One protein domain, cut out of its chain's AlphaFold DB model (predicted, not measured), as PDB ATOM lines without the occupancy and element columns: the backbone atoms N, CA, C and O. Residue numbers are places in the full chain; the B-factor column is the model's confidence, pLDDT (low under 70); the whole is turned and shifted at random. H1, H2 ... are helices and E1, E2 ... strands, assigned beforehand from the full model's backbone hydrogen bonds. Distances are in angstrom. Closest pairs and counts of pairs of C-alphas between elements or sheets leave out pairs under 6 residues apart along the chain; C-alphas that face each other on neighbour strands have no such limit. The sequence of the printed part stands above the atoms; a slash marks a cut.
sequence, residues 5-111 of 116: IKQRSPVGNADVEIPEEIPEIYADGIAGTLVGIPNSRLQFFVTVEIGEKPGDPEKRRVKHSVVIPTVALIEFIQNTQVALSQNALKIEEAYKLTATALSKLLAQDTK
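This is residues 5 to 111 of the 116 residues of an uncharacterized protein of Trinickia sp. 7GSK02 (UniProt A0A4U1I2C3). A narrow, strongly twisted sheet has a single very long helix, H1, running away from one end of it as an arm, of which residues 75 to 111 stick out free. The long hairpin of E4 and E5 makes the length of the sheet, with E2 and E3 one after the other along the same side of E5, and E1 beyond E2. The printed part has 107 residues with five named strands and one named helix, in the order E1, E2, E3, E4, E5, H1, and its class is mixed, helices and strands. The sheet is branched and its pairs are mixed, parallel and antiparallel. The whole is extended, with a radius of gyration of the C-alphas of 22.7 A, and flat, spanning 72 by 42 by 21 A.

E5, residues 58 to 69, is the longest strand by residues and measures 29.9 A from first to last C-alpha; it bends by 64 degrees at residue 63. E4, residues 39 to 49, measures 30.6 A. E2 is residues 14 to 19, 16.0 A, and E3 is residues 24 to 26, 6.6 A. E1, residues 5 to 8, measures 10.1 A and begins with C-alpha 5 at (49.454, -4.877, -31.433). H1, residues 70 to 111, measures 61.8 A, from C-alpha 70 at (42.683, -19.648, -49.064) to C-alpha 111 at (-11.936, 6.549, -61.280).

E5 has three neighbours, in staggered pairing: E2 beside its residues 58 to 62 and E3 beside its residues 65 to 67 lie on one side of it, and E4 on the other side. E4 and E5 form a hairpin, antiparallel at 160 degrees, with N 42 and O 66 at 2.8 A. E2 and E5 are parallel at 60 degrees, with N 17 and O 60 at 2.8 A. E3 and E5 are parallel at 26 degrees, with N 25 and O 65 at 2.9 A. E1 and E2 form a hairpin, antiparallel at 165 degrees, with N 7 and O 16 at 2.8 A. E1 is apart from E3 and from E4. H1 is on the sheet but only grazes it, with its residues 70 to 74; the closest C-alphas of E4 and H1 are those of Asn 39 and Thr 70, 4.9 A apart. In H1, 37 of 38 O i to N i+4 pairs are within hydrogen-bond range.

The two C-alphas farthest apart are those of Val 35 and Lys 111, 74.8 A. Without the free stretch, the body of 70 residues spans 47 by 23 by 16 A. The printed part has no cut. The link from E3 to E4, 12 residues, is long. The mean pLDDT of the printed part is 78.9, and residues 10 to 12, 28 to 37 and 109 to 111 are under 70.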
ATOM      1  N   ILE A   5      48.944  -5.368 -30.154       73.44
ATOM      2  CA  ILE A   5      49.454  -4.877 -31.433       73.44
ATOM      3  C   ILE A   5      48.470  -3.820 -31.924       73.44
ATOM      4  O   ILE A   5      47.282  -4.098 -32.083       73.44
ATOM      5  N   LYS A   6      48.964  -2.598 -32.132       75.31
ATOM      6  CA  LYS A   6      48.185  -1.498 -32.700       75.31
ATOM      7  C   LYS A   6      48.518  -1.371 -34.175       75.31
ATOM      8  O   LYS A   6      49.676  -1.153 -34.528       75.31
ATOM      9  N   GLN A   7      47.509  -1.500 -35.022       77.81
ATOM     10  CA  GLN A   7      47.640  -1.374 -36.464       77.81
ATOM     11  C   GLN A   7      46.650  -0.332 -36.981       77.81
ATOM     12  O   GLN A   7      45.444  -0.454 -36.787       77.81
ATOM     13  N   ARG A   8      47.155   0.684 -37.680       74.25
ATOM     14  CA  ARG A   8      46.317   1.614 -38.442       74.25
ATOM     15  C   ARG A   8      45.796   0.890 -39.687       74.25
ATOM     16  O   ARG A   8      46.578   0.261 -40.401       74.25
ATOM     17  N   SER A   9      44.494   0.978 -39.954       72.38
ATOM     18  CA  SER A   9      43.908   0.496 -41.211       72.38
ATOM     19  C   SER A   9      44.612   1.148 -42.413       72.38
ATOM     20  O   SER A   9      44.918   2.338 -42.337       72.38
ATOM     21  N   PRO A  10      44.820   0.442 -43.542       66.81
ATOM     22  CA  PRO A  10      45.425   1.021 -44.749       66.81
ATOM     23  C   PRO A  10      44.714   2.282 -45.259       66.81
ATOM     24  O   PRO A  10      45.332   3.133 -45.886       66.81
ATOM     25  N   VAL A  11      43.416   2.411 -44.965       69.50
ATOM     26  CA  VAL A  11      42.574   3.550 -45.365       69.50
ATOM     27  C   VAL A  11      42.585   4.672 -44.310       69.50
ATOM     28  O   VAL A  11      41.888   5.663 -44.451       69.50
ATOM     29  N   GLY A  12      43.333   4.529 -43.211       68.62
ATOM     30  CA  GLY A  12      43.471   5.544 -42.157       68.62
ATOM     31  C   GLY A  12      42.278   5.682 -41.198       68.62
ATOM     32  O   GLY A  12      42.447   6.169 -40.087       68.62
ATOM     33  N   ASN A  13      41.102   5.177 -41.573       75.94
ATOM     34  CA  ASN A  13      39.836   5.432 -40.867       75.94
ATOM     35  C   ASN A  13      39.660   4.699 -39.523       75.94
ATOM     36  O   ASN A  13      38.702   4.965 -38.803       75.94
ATOM     37  N   ALA A  14      40.534   3.744 -39.193       76.38
ATOM     38  CA  ALA A  14      40.413   2.966 -37.963       76.38
ATOM     39  C   ALA A  14      41.775   2.576 -37.384       76.38
ATOM     40  O   ALA A  14      42.693   2.212 -38.126       76.38
ATOM     41  N   ASP A  15      41.869   2.613 -36.059       82.94
ATOM     42  CA  ASP A  15      42.909   1.968 -35.264       82.94
ATOM     43  C   ASP A  15      42.424   0.592 -34.814       82.94
ATOM     44  O   ASP A  15      41.376   0.457 -34.184       82.94
ATOM     45  N   VAL A  16      43.194  -0.438 -35.136       82.69
ATOM     46  CA  VAL A  16      42.884  -1.826 -34.817       82.69
ATOM     47  C   VAL A  16      43.824  -2.319 -33.727       82.69
ATOM     48  O   VAL A  16      45.042  -2.347 -33.895       82.69
ATOM     49  N   GLU A  17      43.246  -2.733 -32.607       85.62
ATOM     50  CA  GLU A  17      43.928  -3.403 -31.511       85.62
ATOM     51  C   GLU A  17      43.763  -4.919 -31.641       85.62
ATOM     52  O   GLU A  17      42.644  -5.441 -31.628       85.62
ATOM     53  N   ILE A  18      44.883  -5.633 -31.723       83.38
ATOM     54  CA  ILE A  18      44.927  -7.094 -31.746       83.38
ATOM     55  C   ILE A  18      45.510  -7.560 -30.404       83.38
ATOM     56  O   ILE A  18      46.698  -7.328 -30.150       83.38
ATOM     57  N   PRO A  19      44.694  -8.156 -29.516       83.00
ATOM     58  CA  PRO A  19      45.192  -8.816 -28.311       83.00
ATOM     59  C   PRO A  19      46.128  -9.985 -28.658       83.00
ATOM     60  O   PRO A  19      45.934 -10.635 -29.683       83.00
ATOM     61  N   GLU A  20      47.111 -10.273 -27.801       79.56
ATOM     62  CA  GLU A  20      48.000 -11.444 -27.942       79.56
ATOM     63  C   GLU A  20      47.240 -12.773 -27.980       79.56
ATOM     64  O   GLU A  20      47.551 -13.644 -28.787       79.56
ATOM     65  N   GLU A  21      46.226 -12.906 -27.129       80.50
ATOM     66  CA  GLU A  21      45.376 -14.087 -27.061       80.50
ATOM     67  C   GLU A  21      43.994 -13.726 -27.598       80.50
ATOM     68  O   GLU A  21      43.206 -13.026 -26.955       80.50
ATOM     69  N   ILE A  22      43.708 -14.196 -28.809       83.25
ATOM     70  CA  ILE A  22      42.383 -14.136 -29.415       83.25
ATOM     71  C   ILE A  22      41.916 -15.562 -29.701       83.25
ATOM     72  O   ILE A  22      42.712 -16.369 -30.181       83.25
ATOM     73  N   PRO A  23      40.642 -15.892 -29.441       83.62
ATOM     74  CA  PRO A  23      40.080 -17.157 -29.884       83.62
ATOM     75  C   PRO A  23      40.253 -17.313 -31.401       83.62
ATOM     76  O   PRO A  23      39.750 -16.492 -32.179       83.62
ATOM     77  N   GLU A  24      40.971 -18.359 -31.808       81.56
ATOM     78  CA  GLU A  24      41.136 -18.752 -33.206       81.56
ATOM     79  C   GLU A  24      40.280 -19.983 -33.511       81.56
ATOM     80  O   GLU A  24      40.333 -20.990 -32.804       81.56
ATOM     81  N   ILE A  25      39.497 -19.906 -34.583       82.44
ATOM     82  CA  ILE A  25      38.667 -21.002 -35.085       82.44
ATOM     83  C   ILE A  25      39.251 -21.466 -36.419       82.44
ATOM     84  O   ILE A  25      39.482 -20.656 -37.315       82.44
ATOM     85  N   TYR A  26      39.457 -22.771 -36.567       80.81
ATOM     86  CA  TYR A  26      39.985 -23.385 -37.785       80.81
ATOM     87  C   TYR A  26      38.830 -24.027 -38.559       80.81
ATOM     88  O   TYR A  26      38.208 -24.968 -38.069       80.81
ATOM     89  N   ALA A  27      38.525 -23.506 -39.749       70.62
ATOM     90  CA  ALA A  27      37.263 -23.776 -40.447       70.62
ATOM     91  C   ALA A  27      37.140 -25.162 -41.119       70.62
ATOM     92  O   ALA A  27      36.101 -25.441 -41.697       70.62
ATOM     93  N   ASP A  28      38.139 -26.045 -41.014       64.25
ATOM     94  CA  ASP A  28      38.156 -27.330 -41.745       64.25
ATOM     95  C   ASP A  28      38.689 -28.523 -40.927       64.25
ATOM     96  O   ASP A  28      39.065 -29.559 -41.471       64.25
ATOM     97  N   GLY A  29      38.826 -28.393 -39.602       54.22
ATOM     98  CA  GLY A  29      39.475 -29.438 -38.792       54.22
ATOM     99  C   GLY A  29      40.972 -29.632 -39.101       54.22
ATOM    100  O   GLY A  29      41.624 -30.496 -38.516       54.22
ATOM    101  N   ILE A  30      41.553 -28.781 -39.956       54.22
ATOM    102  CA  ILE A  30      42.985 -28.700 -40.288       54.22
ATOM    103  C   ILE A  30      43.730 -27.987 -39.148       54.22
ATOM    104  O   ILE A  30      44.451 -27.014 -39.335       54.22
ATOM    105  N   ALA A  31      43.542 -28.458 -37.918       51.44
ATOM    106  CA  ALA A  31      44.408 -28.084 -36.806       51.44
ATOM    107  C   ALA A  31      45.768 -28.817 -36.898       51.44
ATOM    108  O   ALA A  31      46.736 -28.387 -36.282       51.44
ATOM    109  N   GLY A  32      45.849 -29.909 -37.680       49.09
ATOM    110  CA  GLY A  32      47.022 -30.794 -37.760       49.09
ATOM    111  C   GLY A  32      47.800 -30.798 -39.083       49.09
ATOM    112  O   GLY A  32      48.960 -31.197 -39.092       49.09
ATOM    113  N   THR A  33      47.217 -30.328 -40.192       48.72
ATOM    114  CA  THR A  33      47.846 -30.376 -41.531       48.72
ATOM    115  C   THR A  33      48.177 -28.967 -42.019       48.72
ATOM    116  O   THR A  33      47.762 -28.539 -43.089       48.72
ATOM    117  N   LEU A  34      48.924 -28.206 -41.218       53.22
ATOM    118  CA  LEU A  34      49.400 -26.862 -41.587       53.22
ATOM    119  C   LEU A  34      50.521 -26.878 -42.645       53.22
ATOM    120  O   LEU A  34      51.058 -25.832 -43.002       53.22
ATOM    121  N   VAL A  35      50.902 -28.054 -43.148       50.78
ATOM    122  CA  VAL A  35      51.995 -28.201 -44.109       50.78
ATOM    123  C   VAL A  35      51.433 -28.196 -45.529       50.78
ATOM    124  O   VAL A  35      50.794 -29.151 -45.958       50.78
ATOM    125  N   GLY A  36      51.716 -27.124 -46.270       59.94
ATOM    126  CA  GLY A  36      51.626 -27.106 -47.734       59.94
ATOM    127  C   GLY A  36      50.422 -26.395 -48.355       59.94
ATOM    128  O   GLY A  36      50.465 -26.135 -49.553       59.94
ATOM    129  N   ILE A  37      49.389 -26.022 -47.591       66.06
ATOM    130  CA  ILE A  37      48.230 -25.279 -48.123       66.06
ATOM    131  C   ILE A  37      48.287 -23.816 -47.652       66.06
ATOM    132  O   ILE A  37      48.423 -23.579 -46.448       66.06
ATOM    133  N   PRO A  38      48.185 -22.819 -48.557       79.31
ATOM    134  CA  PRO A  38      48.075 -21.424 -48.151       79.31
ATOM    135  C   PRO A  38      46.776 -21.208 -47.368       79.31
ATOM    136  O   PRO A  38      45.692 -21.589 -47.816       79.31
ATOM    137  N   ASN A  39      46.899 -20.587 -46.196       81.62
ATOM    138  CA  ASN A  39      45.777 -20.252 -45.328       81.62
ATOM    139  C   ASN A  39      45.599 -18.737 -45.253       81.62
ATOM    140  O   ASN A  39      46.569 -17.976 -45.189       81.62
ATOM    141  N   SER A  40      44.345 -18.307 -45.201       82.88
ATOM    142  CA  SER A  40      43.964 -16.922 -44.967       82.88
ATOM    143  C   SER A  40      43.429 -16.771 -43.548       82.88
ATOM    144  O   SER A  40      42.654 -17.599 -43.066       82.88
ATOM    145  N   ARG A  41      43.839 -15.692 -42.878       85.31
ATOM    146  CA  ARG A  41      43.349 -15.328 -41.551       85.31
ATOM    147  C   ARG A  41      42.342 -14.190 -41.676       85.31
ATOM    148  O   ARG A  41      42.695 -13.088 -42.088       85.31
ATOM    149  N   LEU A  42      41.106 -14.457 -41.284       85.31
ATOM    150  CA  LEU A  42      40.057 -13.459 -41.119       85.31
ATOM    151  C   LEU A  42      40.045 -12.999 -39.663       85.31
ATOM    152  O   LEU A  42      40.104 -13.816 -38.744       85.31
ATOM    153  N   GLN A  43      39.977 -11.693 -39.442       86.75
ATOM    154  CA  GLN A  43      39.872 -11.105 -38.111       86.75
ATOM    155  C   GLN A  43      38.548 -10.363 -38.005       86.75
ATOM    156  O   GLN A  43      38.211  -9.541 -38.856       86.75
ATOM    157  N   PHE A  44      37.799 -10.676 -36.954       87.50
ATOM    158  CA  PHE A  44      36.526 -10.045 -36.652       87.50
ATOM    159  C   PHE A  44      36.725  -9.084 -35.494       87.50
ATOM    160  O   PHE A  44      37.222  -9.456 -34.424       87.50
ATOM    161  N   PHE A  45      36.333  -7.838 -35.723       89.25
ATOM    162  CA  PHE A  45      36.546  -6.743 -34.794       89.25
ATOM    163  C   PHE A  45      35.219  -6.247 -34.236       89.25
ATOM    164  O   PHE A  45      34.178  -6.359 -34.881       89.25
ATOM    165  N   VAL A  46      35.282  -5.636 -33.060       88.81
ATOM    166  CA  VAL A  46      34.204  -4.807 -32.519       88.81
ATOM    167  C   VAL A  46      34.716  -3.390 -32.334       88.81
ATOM    168  O   VAL A  46      35.871  -3.196 -31.947       88.81
ATOM    169  N   THR A  47      33.871  -2.402 -32.609       87.81
ATOM    170  CA  THR A  47      34.185  -1.005 -32.307       87.81
ATOM    171  C   THR A  47      34.125  -0.810 -30.797       87.81
ATOM    172  O   THR A  47      33.121  -1.126 -30.162       87.81
ATOM    173  N   VAL A  48      35.232  -0.351 -30.220       88.44
ATOM    174  CA  VAL A  48      35.372  -0.076 -28.783       88.44
ATOM    175  C   VAL A  48      35.206   1.416 -28.513       88.44
ATOM    176  O   VAL A  48      34.699   1.793 -27.465       88.44
ATOM    177  N   GLU A  49      35.602   2.253 -29.470       86.44
ATOM    178  CA  GLU A  49      35.487   3.706 -29.388       86.44
ATOM    179  C   GLU A  49      35.146   4.250 -30.776       86.44
ATOM    180  O   GLU A  49      35.798   3.902 -31.765       86.44
ATOM    181  N   ILE A  50      34.108   5.079 -30.847       82.06
ATOM    182  CA  ILE A  50      33.752   5.828 -32.053       82.06
ATOM    183  C   ILE A  50      34.485   7.168 -31.954       82.06
ATOM    184  O   ILE A  50      34.468   7.782 -30.890       82.06
ATOM    185  N   GLY A  51      35.150   7.599 -33.029       77.38
ATOM    186  CA  GLY A  51      35.837   8.891 -33.051       77.38
ATOM    187  C   GLY A  51      34.861  10.030 -32.745       77.38
ATOM    188  O   GLY A  51      33.780  10.096 -33.326       77.38
ATOM    189  N   GLU A  52      35.220  10.913 -31.816       78.69
ATOM    190  CA  GLU A  52      34.324  11.981 -31.350       78.69
ATOM    191  C   GLU A  52      34.219  13.141 -32.350       78.69
ATOM    192  O   GLU A  52      33.260  13.916 -32.310       78.69
ATOM    193  N   LYS A  53      35.196  13.277 -33.258       80.94
ATOM    194  CA  LYS A  53      35.263  14.360 -34.245       80.94
ATOM    195  C   LYS A  53      35.388  13.836 -35.676       80.94
ATOM    196  O   LYS A  53      35.921  12.751 -35.902       80.94
ATOM    197  N   PRO A  54      34.963  14.627 -36.678       72.31
ATOM    198  CA  PRO A  54      35.231  14.322 -38.078       72.31
ATOM    199  C   PRO A  54      36.738  14.193 -38.327       72.31
ATOM    200  O   PRO A  54      37.489  15.140 -38.101       72.31
ATOM    201  N   GLY A  55      37.171  13.023 -38.795       72.62
ATOM    202  CA  GLY A  55      38.584  12.706 -39.021       72.62
ATOM    203  C   GLY A  55      39.262  11.964 -37.867       72.62
ATOM    204  O   GLY A  55      40.369  11.463 -38.065       72.62
ATOM    205  N   ASP A  56      38.603  11.826 -36.710       79.38
ATOM    206  CA  ASP A  56      39.106  10.958 -35.653       79.38
ATOM    207  C   ASP A  56      38.879   9.487 -36.028       79.38
ATOM    208  O   ASP A  56      37.780   9.096 -36.436       79.38
ATOM    209  N   PRO A  57      39.912   8.650 -35.895       77.75
ATOM    210  CA  PRO A  57      39.826   7.247 -36.247       77.75
ATOM    211  C   PRO A  57      39.008   6.472 -35.216       77.75
ATOM    212  O   PRO A  57      39.185   6.621 -34.007       77.75
ATOM    213  N   GLU A  58      38.169   5.559 -35.693       85.19
ATOM    214  CA  GLU A  58      37.494   4.603 -34.816       85.19
ATOM    215  C   GLU A  58      38.509   3.636 -34.199       85.19
ATOM    216  O   GLU A  58      39.384   3.121 -34.902       85.19
ATOM    217  N   LYS A  59      38.358   3.303 -32.914       86.00
ATOM    218  CA  LYS A  59      39.133   2.219 -32.298       86.00
ATOM    219  C   LYS A  59      38.336   0.933 -32.347       86.00
ATOM    220  O   LYS A  59      37.227   0.832 -31.818       86.00
ATOM    221  N   ARG A  60      38.932  -0.087 -32.946       88.69
ATOM    222  CA  ARG A  60      38.361  -1.421 -33.095       88.69
ATOM    223  C   ARG A  60      39.274  -2.429 -32.421       88.69
ATOM    224  O   ARG A  60      40.491  -2.304 -32.480       88.69
ATOM    225  N   ARG A  61      38.702  -3.452 -31.799       86.56
ATOM    226  CA  ARG A  61      39.460  -4.533 -31.163       86.56
ATOM    227  C   ARG A  61      39.078  -5.869 -31.768       86.56
ATOM    228  O   ARG A  61      37.887  -6.165 -31.875       86.56
ATOM    229  N   VAL A  62      40.073  -6.682 -32.126       86.81
ATOM    230  CA  VAL A  62      39.838  -8.066 -32.557       86.81
ATOM    231  C   VAL A  62      39.208  -8.843 -31.412       86.81
ATOM    232  O   VAL A  62      39.704  -8.823 -30.285       86.81
ATOM    233  N   LYS A  63      38.114  -9.536 -31.709       88.62
ATOM    234  CA  LYS A  63      37.456 -10.451 -30.774       88.62
ATOM    235  C   LYS A  63      37.632 -11.904 -31.164       88.62
ATOM    236  O   LYS A  63      37.740 -12.735 -30.275       88.62
ATOM    237  N   HIS A  64      37.670 -12.191 -32.460       87.00
ATOM    238  CA  HIS A  64      37.794 -13.548 -32.975       87.00
ATOM    239  C   HIS A  64      38.658 -13.546 -34.225       87.00
ATOM    240  O   HIS A  64      38.662 -12.571 -34.986       87.00
ATOM    241  N   SER A  65      39.335 -14.660 -34.466       86.56
ATOM    242  CA  SER A  65      39.965 -14.919 -35.750       86.56
ATOM    243  C   SER A  65      39.531 -16.266 -36.300       86.56
ATOM    244  O   SER A  65      39.345 -17.226 -35.560       86.56
ATOM    245  N   VAL A  66      39.344 -16.319 -37.613       86.56
ATOM    246  CA  VAL A  66      39.070 -17.552 -38.341       86.56
ATOM    247  C   VAL A  66      40.227 -17.801 -39.290       86.56
ATOM    248  O   VAL A  66      40.591 -16.922 -40.074       86.56
ATOM    249  N   VAL A  67      40.798 -18.995 -39.218       85.69
ATOM    250  CA  VAL A  67      41.811 -19.481 -40.150       85.69
ATOM    251  C   VAL A  67      41.143 -20.490 -41.074       85.69
ATOM    252  O   VAL A  67      40.510 -21.448 -40.624       85.69
ATOM    253  N   ILE A  68      41.256 -20.249 -42.374       85.69
ATOM    254  CA  ILE A  68      40.594 -21.029 -43.421       85.69
ATOM    255  C   ILE A  68      41.559 -21.221 -44.600       85.69
ATOM    256  O   ILE A  68      42.330 -20.298 -44.897       85.69
ATOM    257  N   PRO A  69      41.530 -22.370 -45.300       86.06
ATOM    258  CA  PRO A  69      42.248 -22.519 -46.560       86.06
ATOM    259  C   PRO A  69      41.889 -21.402 -47.541       86.06
ATOM    260  O   PRO A  69      40.715 -21.092 -47.755       86.06
ATOM    261  N   THR A  70      42.897 -20.792 -48.165       85.88
ATOM    262  CA  THR A  70      42.683 -19.648 -49.064       85.88
ATOM    263  C   THR A  70      41.770 -20.009 -50.238       85.88
ATOM    264  O   THR A  70      40.959 -19.186 -50.652       85.88
ATOM    265  N   VAL A  71      41.852 -21.245 -50.740       84.56
ATOM    266  CA  VAL A  71      40.980 -21.737 -51.821       84.56
ATOM    267  C   VAL A  71      39.514 -21.746 -51.384       84.56
ATOM    268  O   VAL A  71      38.677 -21.161 -52.065       84.56
ATOM    269  N   ALA A  72      39.220 -22.300 -50.204       83.38
ATOM    270  CA  ALA A  72      37.867 -22.326 -49.651       83.38
ATOM    271  C   ALA A  72      37.325 -20.907 -49.397       83.38
ATOM    272  O   ALA A  72      36.153 -20.626 -49.651       83.38
ATOM    273  N   LEU A  73      38.183 -19.978 -48.959       86.12
ATOM    274  CA  LEU A  73      37.799 -18.573 -48.814       86.12
ATOM    275  C   LEU A  73      37.426 -17.930 -50.159       86.12
ATOM    276  O   LEU A  73      36.437 -17.202 -50.231       86.12
ATOM    277  N   ILE A  74      38.195 -18.188 -51.220       86.56
ATOM    278  CA  ILE A  74      37.905 -17.661 -52.562       86.56
ATOM    279  C   ILE A  74      36.566 -18.204 -53.069       86.56
ATOM    280  O   ILE A  74      35.732 -17.420 -53.521       86.56
ATOM    281  N   GLU A  75      36.334 -19.511 -52.946       86.69
ATOM    282  CA  GLU A  75      35.069 -20.140 -53.340       86.69
ATOM    283  C   GLU A  75      33.882 -19.558 -52.563       86.69
ATOM    284  O   GLU A  75      32.854 -19.214 -53.151       86.69
ATOM    285  N   PHE A  76      34.034 -19.366 -51.248       85.75
ATOM    286  CA  PHE A  76      33.015 -18.730 -50.417       85.75
ATOM    287  C   PHE A  76      32.690 -17.305 -50.891       85.75
ATOM    288  O   PHE A  76      31.513 -16.947 -51.010       85.75
ATOM    289  N   ILE A  77      33.708 -16.494 -51.196       86.88
ATOM    290  CA  ILE A  77      33.525 -15.120 -51.685       86.88
ATOM    291  C   ILE A  77      32.800 -15.119 -53.033       86.88
ATOM    292  O   ILE A  77      31.846 -14.358 -53.206       86.88
ATOM    293  N   GLN A  78      33.210 -15.977 -53.968       88.81
ATOM    294  CA  GLN A  78      32.593 -16.078 -55.293       88.81
ATOM    295  C   GLN A  78      31.121 -16.483 -55.197       88.81
ATOM    296  O   GLN A  78      30.255 -15.808 -55.757       88.81
ATOM    297  N   ASN A  79      30.818 -17.527 -54.423       87.44
ATOM    298  CA  ASN A  79      29.446 -17.991 -54.222       87.44
ATOM    299  C   ASN A  79      28.578 -16.920 -53.548       87.44
ATOM    300  O   ASN A  79      27.435 -16.698 -53.952       87.44
ATOM    301  N   THR A  80      29.133 -16.205 -52.566       86.56
ATOM    302  CA  THR A  80      28.434 -15.106 -51.890       86.56
ATOM    303  C   THR A  80      28.162 -13.946 -52.844       86.56
ATOM    304  O   THR A  80      27.050 -13.423 -52.855       86.56
ATOM    305  N   GLN A  81      29.127 -13.558 -53.682       84.81
ATOM    306  CA  GLN A  81      28.924 -12.514 -54.690       84.81
ATOM    307  C   GLN A  81      27.830 -12.893 -55.687       84.81
ATOM    308  O   GLN A  81      26.929 -12.090 -55.922       84.81
ATOM    309  N   VAL A  82      27.857 -14.118 -56.221       87.69
ATOM    310  CA  VAL A  82      26.826 -14.604 -57.148       87.69
ATOM    311  C   VAL A  82      25.445 -14.568 -56.491       87.69
ATOM    312  O   VAL A  82      24.500 -14.042 -57.083       87.69
ATOM    313  N   ALA A  83      25.326 -15.056 -55.255       80.88
ATOM    314  CA  ALA A  83      24.070 -15.032 -54.511       80.88
ATOM    315  C   ALA A  83      23.574 -13.599 -54.248       80.88
ATOM    316  O   ALA A  83      22.388 -13.314 -54.424       80.88
ATOM    317  N   LEU A  84      24.468 -12.677 -53.873       82.38
ATOM    318  CA  LEU A  84      24.131 -11.264 -53.671       82.38
ATOM    319  C   LEU A  84      23.661 -10.603 -54.970       82.38
ATOM    320  O   LEU A  84      22.638  -9.920 -54.957       82.38
ATOM    321  N   SER A  85      24.344 -10.835 -56.093       83.50
ATOM    322  CA  SER A  85      23.941 -10.301 -57.399       83.50
ATOM    323  C   SER A  85      22.584 -10.842 -57.848       83.50
ATOM    324  O   SER A  85      21.735 -10.076 -58.299       83.50
ATOM    325  N   GLN A  86      22.334 -12.141 -57.674       81.69
ATOM    326  CA  GLN A  86      21.031 -12.737 -57.979       81.69
ATOM    327  C   GLN A  86      19.920 -12.180 -57.081       81.69
ATOM    328  O   GLN A  86      18.810 -11.934 -57.549       81.69
ATOM    329  N   ASN A  87      20.208 -11.956 -55.798       79.31
ATOM    330  CA  ASN A  87      19.244 -11.371 -54.871       79.31
ATOM    331  C   ASN A  87      18.968  -9.894 -55.175       79.31
ATOM    332  O   ASN A  87      17.822  -9.468 -55.061       79.31
ATOM    333  N   ALA A  88      19.970  -9.125 -55.609       75.12
ATOM    334  CA  ALA A  88      19.785  -7.733 -56.015       75.12
ATOM    335  C   ALA A  88      18.784  -7.609 -57.176       75.12
ATOM    336  O   ALA A  88      17.865  -6.795 -57.106       75.12
ATOM    337  N   LEU A  89      18.900  -8.478 -58.187       75.94
ATOM    338  CA  LEU A  89      17.960  -8.529 -59.312       75.94
ATOM    339  C   LEU A  89      16.531  -8.846 -58.847       75.94
ATOM    340  O   LEU A  89      15.588  -8.160 -59.234       75.94
ATOM    341  N   LYS A  90      16.371  -9.821 -57.944       76.38
ATOM    342  CA  LYS A  90      15.058 -10.177 -57.379       76.38
ATOM    343  C   LYS A  90      14.428  -9.032 -56.585       76.38
ATOM    344  O   LYS A  90      13.216  -8.841 -56.649       76.38
ATOM    345  N   ILE A  91      15.229  -8.270 -55.837       76.50
ATOM    346  CA  ILE A  91      14.747  -7.098 -55.091       76.50
ATOM    347  C   ILE A  91      14.288  -6.003 -56.061       76.50
ATOM    348  O   ILE A  91      13.231  -5.409 -55.852       76.50
ATOM    349  N   GLU A  92      15.034  -5.759 -57.139       80.50
ATOM    350  CA  GLU A  92      14.661  -4.774 -58.158       80.50
ATOM    351  C   GLU A  92      13.366  -5.168 -58.894       80.50
ATOM    352  O   GLU A  92      12.480  -4.334 -59.103       80.50
ATOM    353  N   GLU A  93      13.215  -6.445 -59.245       82.25
ATOM    354  CA  GLU A  93      11.991  -6.982 -59.850       82.25
ATOM    355  C   GLU A  93      10.788  -6.869 -58.906       82.25
ATOM    356  O   GLU A  93       9.724  -6.388 -59.311       82.25
ATOM    357  N   ALA A  94      10.962  -7.238 -57.633       77.88
ATOM    358  CA  ALA A  94       9.930  -7.088 -56.611       77.88
ATOM    359  C   ALA A  94       9.528  -5.616 -56.426       77.88
ATOM    360  O   ALA A  94       8.337  -5.306 -56.310       77.88
ATOM    361  N   TYR A  95      10.495  -4.697 -56.467       84.12
ATOM    362  CA  TYR A  95      10.232  -3.262 -56.411       84.12
ATOM    363  C   TYR A  95       9.398  -2.790 -57.611       84.12
ATOM    364  O   TYR A  95       8.380  -2.124 -57.422       84.12
ATOM    365  N   LYS A  96       9.752  -3.189 -58.842       87.12
ATOM    366  CA  LYS A  96       9.001  -2.831 -60.064       87.12
ATOM    367  C   LYS A  96       7.574  -3.381 -60.060       87.12
ATOM    368  O   LYS A  96       6.638  -2.666 -60.431       87.12
ATOM    369  N   LEU A  97       7.390  -4.626 -59.619       86.50
ATOM    370  CA  LEU A  97       6.067  -5.239 -59.475       86.50
ATOM    371  C   LEU A  97       5.211  -4.480 -58.457       86.50
ATOM    372  O   LEU A  97       4.059  -4.154 -58.746       86.50
ATOM    373  N   THR A  98       5.794  -4.139 -57.307       86.31
ATOM    374  CA  THR A  98       5.107  -3.390 -56.247       86.31
ATOM    375  C   THR A  98       4.747  -1.977 -56.706       86.31
ATOM    376  O   THR A  98       3.607  -1.552 -56.527       86.31
ATOM    377  N   ALA A  99       5.664  -1.274 -57.376       85.38
ATOM    378  CA  ALA A  99       5.412   0.048 -57.948       85.38
ATOM    379  C   ALA A  99       4.272   0.009 -58.980       85.38
ATOM    380  O   ALA A  99       3.358   0.827 -58.925       85.38
ATOM    381  N   THR A 100       4.270  -0.990 -59.867       87.38
ATOM    382  CA  THR A 100       3.210  -1.165 -60.875       87.38
ATOM    383  C   THR A 100       1.854  -1.471 -60.232       87.38
ATOM    384  O   THR A 100       0.829  -0.949 -60.673       87.38
ATOM    385  N   ALA A 101       1.827  -2.307 -59.191       85.44
ATOM    386  CA  ALA A 101       0.609  -2.621 -58.446       85.44
ATOM    387  C   ALA A 101       0.051  -1.384 -57.720       85.44
ATOM    388  O   ALA A 101      -1.142  -1.106 -57.827       85.44
ATOM    389  N   LEU A 102       0.919  -0.602 -57.068       83.81
ATOM    390  CA  LEU A 102       0.563   0.674 -56.439       83.81
ATOM    391  C   LEU A 102      -0.009   1.668 -57.452       83.81
ATOM    392  O   LEU A 102      -1.068   2.241 -57.210       83.81
ATOM    393  N   SER A 103       0.628   1.833 -58.614       84.50
ATOM    394  CA  SER A 103       0.116   2.720 -59.666       84.50
ATOM    395  C   SER A 103      -1.257   2.284 -60.182       84.50
ATOM    396  O   SER A 103      -2.107   3.134 -60.436       84.50
ATOM    397  N   LYS A 104      -1.508   0.973 -60.311       84.38
ATOM    398  CA  LYS A 104      -2.822   0.449 -60.718       84.38
ATOM    399  C   LYS A 104      -3.900   0.685 -59.661       84.38
ATOM    400  O   LYS A 104      -5.005   1.066 -60.032       84.38
ATOM    401  N   LEU A 105      -3.580   0.489 -58.381       81.62
ATOM    402  CA  LEU A 105      -4.496   0.755 -57.266       81.62
ATOM    403  C   LEU A 105      -4.869   2.243 -57.193       81.62
ATOM    404  O   LEU A 105      -6.048   2.580 -57.165       81.62
ATOM    405  N   LEU A 106      -3.879   3.136 -57.279       82.00
ATOM    406  CA  LEU A 106      -4.097   4.589 -57.282       82.00
ATOM    407  C   LEU A 106      -4.912   5.070 -58.499       82.00
ATOM    408  O   LEU A 106      -5.739   5.977 -58.390       82.00
ATOM    409  N   ALA A 107      -4.708   4.448 -59.665       78.00
ATOM    410  CA  ALA A 107      -5.480   4.735 -60.876       78.00
ATOM    411  C   ALA A 107      -6.922   4.190 -60.832       78.00
ATOM    412  O   ALA A 107      -7.776   4.648 -61.592       78.00
ATOM    413  N   GLN A 108      -7.200   3.194 -59.987       71.31
ATOM    414  CA  GLN A 108      -8.559   2.712 -59.740       71.31
ATOM    415  C   GLN A 108      -9.293   3.630 -58.761       71.31
ATOM    416  O   GLN A 108     -10.424   4.009 -59.046       71.31
ATOM    417  N   ASP A 109      -8.639   4.075 -57.687       60.31
ATOM    418  CA  ASP A 109      -9.235   4.983 -56.694       60.31
ATOM    419  C   ASP A 109      -9.707   6.311 -57.316       60.31
ATOM    420  O   ASP A 109     -10.818   6.779 -57.062       60.31
ATOM    421  N   THR A 110      -8.918   6.869 -58.238       57.25
ATOM    422  CA  THR A 110      -9.258   8.110 -58.960       57.25
ATOM    423  C   THR A 110     -10.457   7.973 -59.902       57.25
ATOM    424  O   THR A 110     -11.172   8.948 -60.108       57.25
ATOM    425  N   LYS A 111     -10.746   6.779 -60.436       55.81
ATOM    426  CA  LYS A 111     -11.936   6.549 -61.280       55.81
ATOM    427  C   LYS A 111     -13.223   6.368 -60.480       55.81
ATOM    428  O   LYS A 111     -14.302   6.594 -61.021       55.81
TER     429      LYS A 111